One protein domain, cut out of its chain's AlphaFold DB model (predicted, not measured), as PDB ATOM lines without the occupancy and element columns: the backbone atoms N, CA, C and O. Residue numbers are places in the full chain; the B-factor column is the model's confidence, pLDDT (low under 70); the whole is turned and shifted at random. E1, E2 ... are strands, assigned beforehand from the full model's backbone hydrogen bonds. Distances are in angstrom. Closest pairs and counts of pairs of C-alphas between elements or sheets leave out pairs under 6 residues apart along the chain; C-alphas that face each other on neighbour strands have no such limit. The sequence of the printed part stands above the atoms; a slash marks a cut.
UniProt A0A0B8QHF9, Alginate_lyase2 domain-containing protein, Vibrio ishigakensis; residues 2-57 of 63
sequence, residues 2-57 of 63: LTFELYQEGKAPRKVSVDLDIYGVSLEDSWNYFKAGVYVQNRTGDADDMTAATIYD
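AT A GLANCE: This is residues 2 to 57 of the 63 residues of the protein "Alginate_lyase2 domain-containing protein" of Vibrio ishigakensis (UniProt A0A0B8QHF9). This is an open shape with little regular structure: a narrow two-stranded hairpin, E1 and E2, and a long loop, residues 19 to 57, that runs away from it and folds back through the free bend at residues 43 to 49. The printed part has 56 residues, with E1 then E2 in one antiparallel sheet and no named helix; the class is all strand, though named elements hold only 10 residues. It is extended, with a radius of gyration of the C-alphas of 16.4 A and spans of 41 by 34 by 21 A.

HOW THE PARTS SIT: E1, residues 2 to 6, and E2, residues 14 to 18, form a hairpin with a short link of 7 residues. Their directions stand at 165 degrees, antiparallel. The C-alphas of Thr 3 and Ser 17 face each other at 4.3 A. N 4 and O 16, 2.8 A apart, are within hydrogen-bond range.

IN THESE COORDINATES: E1 begins at C-alpha 2 (101.969, 19.577, 15.559) and measures 13.6 A. E2 measures 13.5 A and ends at C-alpha 18 (97.915, 16.567, 16.928).

THE WHOLE: The C-alphas of Glu 28 and Asp 46 are farthest apart, at 41.4 A. Residues 28 to 35 also stand free. The printed part has no cut, and no printed residue is under 70 in pLDDT.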
ATOM      1  N   LEU A   2     100.651  20.225  15.546       91.69
ATOM      2  CA  LEU A   2     101.969  19.577  15.559       91.69
ATOM      3  C   LEU A   2     101.918  18.278  14.749       91.69
ATOM      4  O   LEU A   2     101.016  17.467  14.941       91.69
ATOM      5  N   THR A   3     102.873  18.073  13.843       95.56
ATOM      6  CA  THR A   3     102.943  16.871  12.997       95.56
ATOM      7  C   THR A   3     104.225  16.099  13.270       95.56
ATOM      8  O   THR A   3     105.312  16.667  13.235       95.56
ATOM      9  N   PHE A   4     104.087  14.796  13.495       97.06
ATOM     10  CA  PHE A   4     105.181  13.849  13.659       97.06
ATOM     11  C   PHE A   4     105.212  12.880  12.491       97.06
ATOM     12  O   PHE A   4     104.174  12.349  12.084       97.06
ATOM     13  N   GLU A   5     106.413  12.601  12.001       97.94
ATOM     14  CA  GLU A   5     106.635  11.619  10.951       97.94
ATOM     15  C   GLU A   5     107.770  10.674  11.350       97.94
ATOM     16  O   GLU A   5     108.850  11.107  11.748       97.94
ATOM     17  N   LEU A   6     107.509   9.369  11.263       98.00
ATOM     18  CA  LEU A   6     108.486   8.314  11.512       98.00
ATOM     19  C   LEU A   6     108.827   7.620  10.197       98.00
ATOM     20  O   LEU A   6     107.956   7.047   9.535       98.00
ATOM     21  N   TYR A   7     110.116   7.629   9.878       97.94
ATOM     22  CA  TYR A   7     110.683   7.023   8.686       97.94
ATOM     23  C   TYR A   7     111.502   5.791   9.064       97.94
ATOM     24  O   TYR A   7     112.283   5.814  10.013       97.94
ATOM     25  N   GLN A   8     111.325   4.711   8.310       98.00
ATOM     26  CA  GLN A   8     112.141   3.507   8.402       98.00
ATOM     27  C   GLN A   8     112.398   2.998   6.984       98.00
ATOM     28  O   GLN A   8     111.477   2.953   6.169       98.00
ATOM     29  N   GLU A   9     113.635   2.601   6.701       97.88
ATOM     30  CA  GLU A   9     114.024   2.073   5.394       97.88
ATOM     31  C   GLU A   9     113.094   0.935   4.934       97.88
ATOM     32  O   GLU A   9     112.711   0.059   5.716       97.88
ATOM     33  N   GLY A  10     112.696   0.986   3.659       98.31
ATOM     34  CA  GLY A  10     111.813  -0.004   3.039       98.31
ATOM     35  C   GLY A  10     110.353   0.033   3.506       98.31
ATOM     36  O   GLY A  10     109.574  -0.833   3.109       98.31
ATOM     37  N   LYS A  11     109.952   1.006   4.337       98.31
ATOM     38  CA  LYS A  11     108.576   1.147   4.836       98.31
ATOM     39  C   LYS A  11     107.987   2.505   4.472       98.31
ATOM     40  O   LYS A  11     108.685   3.514   4.439       98.31
ATOM     41  N   ALA A  12     106.675   2.529   4.247       98.06
ATOM     42  CA  ALA A  12     105.948   3.785   4.116       98.06
ATOM     43  C   ALA A  12     106.045   4.598   5.428       98.06
ATOM     44  O   ALA A  12     105.967   3.996   6.509       98.06
ATOM     45  N   PRO A  13     106.186   5.936   5.362       97.75
ATOM     46  CA  PRO A  13     106.238   6.779   6.551       97.75
ATOM     47  C   PRO A  13     104.958   6.669   7.378       97.75
ATOM     48  O   PRO A  13     103.855   6.563   6.837       97.75
ATOM     49  N   ARG A  14     105.093   6.743   8.702       98.06
ATOM     50  CA  ARG A  14     103.944   6.911   9.600       98.06
ATOM     51  C   ARG A  14     103.819   8.373   9.986       98.06
ATOM     52  O   ARG A  14     104.779   8.933  10.500       98.06
ATOM     53  N   LYS A  15     102.638   8.952   9.781       98.12
ATOM     54  CA  LYS A  15     102.335  10.354  10.076       98.12
ATOM     55  C   LYS A  15     101.243  10.456  11.133       98.12
ATOM     56  O   LYS A  15     100.233   9.761  11.041       98.12
ATOM     57  N   VAL A  16     101.449  11.328  12.113       97.19
ATOM     58  CA  VAL A  16     100.465  11.668  13.145       97.19
ATOM     59  C   VAL A  16     100.411  13.182  13.274       97.19
ATOM     60  O   VAL A  16     101.451  13.829  13.374       97.19
ATOM     61  N   SER A  17      99.206  13.737  13.299       95.50
ATOM     62  CA  SER A  17      98.983  15.160  13.542       95.50
ATOM     63  C   SER A  17      98.148  15.325  14.804       95.50
ATOM     64  O   SER A  17      97.176  14.599  15.008       95.50
ATOM     65  N   VAL A  18      98.560  16.257  15.655       92.75
ATOM     66  CA  VAL A  18      97.915  16.567  16.928       92.75
ATOM     67  C   VAL A  18      97.591  18.047  16.952       92.75
ATOM     68  O   VAL A  18      98.461  18.897  16.738       92.75
ATOM     69  N   ASP A  19      96.333  18.351  17.240       91.38
ATOM     70  CA  ASP A  19      95.942  19.702  17.588       91.38
ATOM     71  C   ASP A  19      96.262  19.951  19.068       91.38
ATOM     72  O   ASP A  19      95.706  19.301  19.954       91.38
ATOM     73  N   LEU A  20      97.226  20.835  19.323       87.44
ATOM     74  CA  LEU A  20      97.707  21.131  20.674       87.44
ATOM     75  C   LEU A  20      96.764  22.076  21.427       87.44
ATOM     76  O   LEU A  20      96.743  22.049  22.660       87.44
ATOM     77  N   ASP A  21      95.937  22.829  20.704       86.06
ATOM     78  CA  ASP A  21      95.016  23.803  21.288       86.06
ATOM     79  C   ASP A  21      93.941  23.089  22.125       86.06
ATOM     80  O   ASP A  21      93.545  23.569  23.188       86.06
ATOM     81  N   ILE A  22      93.562  21.865  21.728       86.25
ATOM     82  CA  ILE A  22      92.645  20.979  22.474       86.25
ATOM     83  C   ILE A  22      93.194  20.627  23.870       86.25
ATOM     84  O   ILE A  22      92.425  20.334  24.784       86.25
ATOM     85  N   TYR A  23      94.515  20.682  24.059       81.88
ATOM     86  CA  TYR A  23      95.187  20.388  25.328       81.88
ATOM     87  C   TYR A  23      95.593  21.648  26.105       81.88
ATOM     88  O   TYR A  23      96.295  21.541  27.111       81.88
ATOM     89  N   GLY A  24      95.161  22.834  25.661       81.56
ATOM     90  CA  GLY A  24      95.504  24.109  26.295       81.56
ATOM     91  C   GLY A  24      96.977  24.496  26.142       81.56
ATOM     92  O   GLY A  24      97.482  25.294  26.930       81.56
ATOM     93  N   VAL A  25      97.679  23.925  25.158       79.69
ATOM     94  CA  VAL A  25      99.081  24.239  24.863       79.69
ATOM     95  C   VAL A  25      99.130  25.172  23.657       79.69
ATOM     96  O   VAL A  25      99.002  24.718  22.524       79.69
ATOM     97  N   SER A  26      99.361  26.464  23.904       77.62
ATOM     98  CA  SER A  26      99.623  27.450  22.849       77.62
ATOM     99  C   SER A  26     101.119  27.496  22.538       77.62
ATOM    100  O   SER A  26     101.939  27.832  23.398       77.62
ATOM    101  N   LEU A  27     101.484  27.145  21.302       72.81
ATOM    102  CA  LEU A  27     102.858  27.302  20.813       72.81
ATOM    103  C   LEU A  27     103.202  28.764  20.497       72.81
ATOM    104  O   LEU A  27     104.383  29.096  20.474       72.81
ATOM    105  N   GLU A  28     102.200  29.616  20.269       73.50
ATOM    106  CA  GLU A  28     102.393  31.031  19.928       73.50
ATOM    107  C   GLU A  28     102.621  31.896  21.176       73.50
ATOM    108  O   GLU A  28     103.428  32.823  21.148       73.50
ATOM    109  N   ASP A  29     101.986  31.550  22.300       72.25
ATOM    110  CA  ASP A  29     102.041  32.348  23.534       72.25
ATOM    111  C   ASP A  29     103.140  31.898  24.513       72.25
ATOM    112  O   ASP A  29     103.297  32.470  25.593       72.25
ATOM    113  N   SER A  30     103.898  30.852  24.167       77.75
ATOM    114  CA  SER A  30     104.921  30.255  25.033       77.75
ATOM    115  C   SER A  30     106.277  30.154  24.344       77.75
ATOM    116  O   SER A  30     106.390  29.770  23.181       77.75
ATOM    117  N   TRP A  31     107.343  30.422  25.100       85.69
ATOM    118  CA  TRP A  31     108.707  30.159  24.648       85.69
ATOM    119  C   TRP A  31     108.983  28.658  24.697       85.69
ATOM    120  O   TRP A  31     108.965  28.048  25.767       85.69
ATOM    121  N   ASN A  32     109.261  28.069  23.537       87.19
ATOM    122  CA  ASN A  32     109.493  26.639  23.371       87.19
ATOM    123  C   ASN A  32     110.870  26.377  22.751       87.19
ATOM    124  O   ASN A  32     111.442  27.235  22.082       87.19
ATOM    125  N   TYR A  33     111.408  25.179  22.966       92.75
ATOM    126  CA  TYR A  33     112.692  24.762  22.406       92.75
ATOM    127  C   TYR A  33     112.738  23.245  22.215       92.75
ATOM    128  O   TYR A  33     112.172  22.483  23.002       92.75
ATOM    129  N   PHE A  34     113.429  22.792  21.169       96.31
ATOM    130  CA  PHE A  34     113.629  21.368  20.917       96.31
ATOM    131  C   PHE A  34     114.727  20.786  21.812       96.31
ATOM    132  O   PHE A  34     115.691  21.457  22.180       96.31
ATOM    133  N   LYS A  35     114.596  19.497  22.130       97.44
ATOM    134  CA  LYS A  35     115.627  18.698  22.799       97.44
ATOM    135  C   LYS A  35     115.812  17.397  22.026       97.44
ATOM    136  O   LYS A  35     114.827  16.792  21.611       97.44
ATOM    137  N   ALA A  36     117.056  16.953  21.880       98.12
ATOM    138  CA  ALA A  36     117.398  15.675  21.265       98.12
ATOM    139  C   ALA A  36     118.591  15.046  21.993       98.12
ATOM    140  O   ALA A  36     119.488  15.753  22.449       98.12
ATOM    141  N   GLY A  37     118.585  13.722  22.128       97.88
ATOM    142  CA  GLY A  37     119.604  12.964  22.850       97.88
ATOM    143  C   GLY A  37     119.001  11.786  23.610       97.88
ATOM    144  O   GLY A  37     117.835  11.441  23.419       97.88
ATOM    145  N   VAL A  38     119.792  11.182  24.495       98.12
ATOM    146  CA  VAL A  38     119.313  10.133  25.401       98.12
ATOM    147  C   VAL A  38     118.880  10.774  26.715       98.12
ATOM    148  O   VAL A  38     119.709  11.249  27.486       98.12
ATOM    149  N   TYR A  39     117.575  10.776  26.980       97.56
ATOM    150  CA  TYR A  39     117.025  11.142  28.283       97.56
ATOM    151  C   TYR A  39     116.477   9.884  28.958       97.56
ATOM    152  O   TYR A  39     115.359   9.452  28.676       97.56
ATOM    153  N   VAL A  40     117.298   9.264  29.810       96.31
ATOM    154  CA  VAL A  40     116.974   7.997  30.481       96.31
ATOM    155  C   VAL A  40     115.739   8.174  31.369       96.31
ATOM    156  O   VAL A  40     115.740   8.988  32.290       96.31
ATOM    157  N   GLN A  41     114.679   7.411  31.080       97.56
ATOM    158  CA  GLN A  41     113.432   7.420  31.865       97.56
ATOM    159  C   GLN A  41     113.412   6.361  32.976       97.56
ATOM    160  O   GLN A  41     112.528   6.383  33.829       97.56
ATOM    161  N   ASN A  42     114.377   5.438  32.984       96.69
ATOM    162  CA  ASN A  42     114.528   4.453  34.049       96.69
ATOM    163  C   ASN A  42     115.269   5.078  35.242       96.69
ATOM    164  O   ASN A  42     116.348   5.643  35.082       96.69
ATOM    165  N   ARG A  43     114.686   4.973  36.440       95.12
ATOM    166  CA  ARG A  43     115.286   5.437  37.704       95.12
ATOM    167  C   ARG A  43     115.382   4.337  38.768       95.12
ATOM    168  O   ARG A  43     115.665   4.645  39.921       95.12
ATOM    169  N   THR A  44     115.093   3.091  38.402       97.31
ATOM    170  CA  THR A  44     115.009   1.940  39.318       97.31
ATOM    171  C   THR A  44     115.932   0.786  38.927       97.31
ATOM    172  O   THR A  44     115.938  -0.223  39.621       97.31
ATOM    173  N   GLY A  45     116.644   0.896  37.800       94.88
ATOM    174  CA  GLY A  45     117.637  -0.085  37.365       94.88
ATOM    175  C   GLY A  45     118.932  -0.021  38.171       94.88
ATOM    176  O   GLY A  45     119.086   0.817  39.065       94.88
ATOM    177  N   ASP A  46     119.857  -0.909  37.823       97.94
ATOM    178  CA  ASP A  46     121.188  -0.930  38.417       97.94
ATOM    179  C   ASP A  46     121.946   0.370  38.116       97.94
ATOM    180  O   ASP A  46     121.731   1.029  37.096       97.94
ATOM    181  N   ALA A  47     122.822   0.771  39.040       95.25
ATOM    182  CA  ALA A  47     123.498   2.068  38.981       95.25
ATOM    183  C   ALA A  47     124.477   2.202  37.801       95.25
ATOM    184  O   ALA A  47     124.839   3.319  37.430       95.25
ATOM    185  N   ASP A  48     124.923   1.080  37.245       95.94
ATOM    186  CA  ASP A  48     125.833   0.980  36.108       95.94
ATOM    187  C   ASP A  48     125.125   0.659  34.780       95.94
ATOM    188  O   ASP A  48     125.785   0.620  33.740       95.94
ATOM    189  N   ASP A  49     123.798   0.493  34.780       97.62
ATOM    190  CA  ASP A  49     123.024   0.328  33.550       97.62
ATOM    191  C   ASP A  49     123.027   1.628  32.722       97.62
ATOM    192  O   ASP A  49     122.909   2.743  33.243       97.62
ATOM    193  N   MET A  50     123.159   1.498  31.401       95.44
ATOM    194  CA  MET A  50     123.318   2.632  30.495       95.44
ATOM    195  C   MET A  50     122.515   2.452  29.208       95.44
ATOM    196  O   MET A  50     122.565   1.428  28.533       95.44
ATOM    197  N   THR A  51     121.848   3.528  28.791       97.31
ATOM    198  CA  THR A  51     121.289   3.661  27.443       97.31
ATOM    199  C   THR A  51     122.164   4.590  26.609       97.31
ATOM    200  O   THR A  51     122.549   5.664  27.071       97.31
ATOM    201  N   ALA A  52     122.434   4.215  25.362       97.69
ATOM    202  CA  ALA A  52     123.184   5.037  24.421       97.69
ATOM    203  C   ALA A  52     122.498   5.079  23.052       97.69
ATOM    204  O   ALA A  52     121.814   4.139  22.650       97.69
ATOM    205  N   ALA A  53     122.709   6.175  22.329       97.81
ATOM    206  CA  ALA A  53     122.276   6.346  20.949       97.81
ATOM    207  C   ALA A  53     123.380   7.042  20.150       97.81
ATOM    208  O   ALA A  53     124.084   7.903  20.674       97.81
ATOM    209  N   THR A  54     123.504   6.685  18.872       98.44
ATOM    210  CA  THR A  54     124.323   7.419  17.898       98.44
ATOM    211  C   THR A  54     123.382   8.167  16.964       98.44
ATOM    212  O   THR A  54     122.517   7.550  16.344       98.44
ATOM    213  N   ILE A  55     123.526   9.490  16.885       98.12
ATOM    214  CA  ILE A  55     122.708  10.354  16.029       98.12
ATOM    215  C   ILE A  55     123.549  10.727  14.807       98.12
ATOM    216  O   ILE A  55     124.575  11.385  14.951       98.12
ATOM    217  N   TYR A  56     123.128  10.280  13.623       98.25
ATOM    218  CA  TYR A  56     123.852  10.518  12.366       98.25
ATOM    219  C   TYR A  56     123.497  11.850  11.695       98.25
ATOM    220  O   TYR A  56     124.315  12.394  10.963       98.25
ATOM    221  N   ASP A  57     122.297  12.370  11.952       98.25
ATOM    222  CA  ASP A  57     121.841  13.670  11.467       98.25
ATOM    223  C   ASP A  57     120.927  14.310  12.518       98.25
ATOM    224  O   ASP A  57     120.074  13.635  13.102       98.25
TER     225      ASP A  57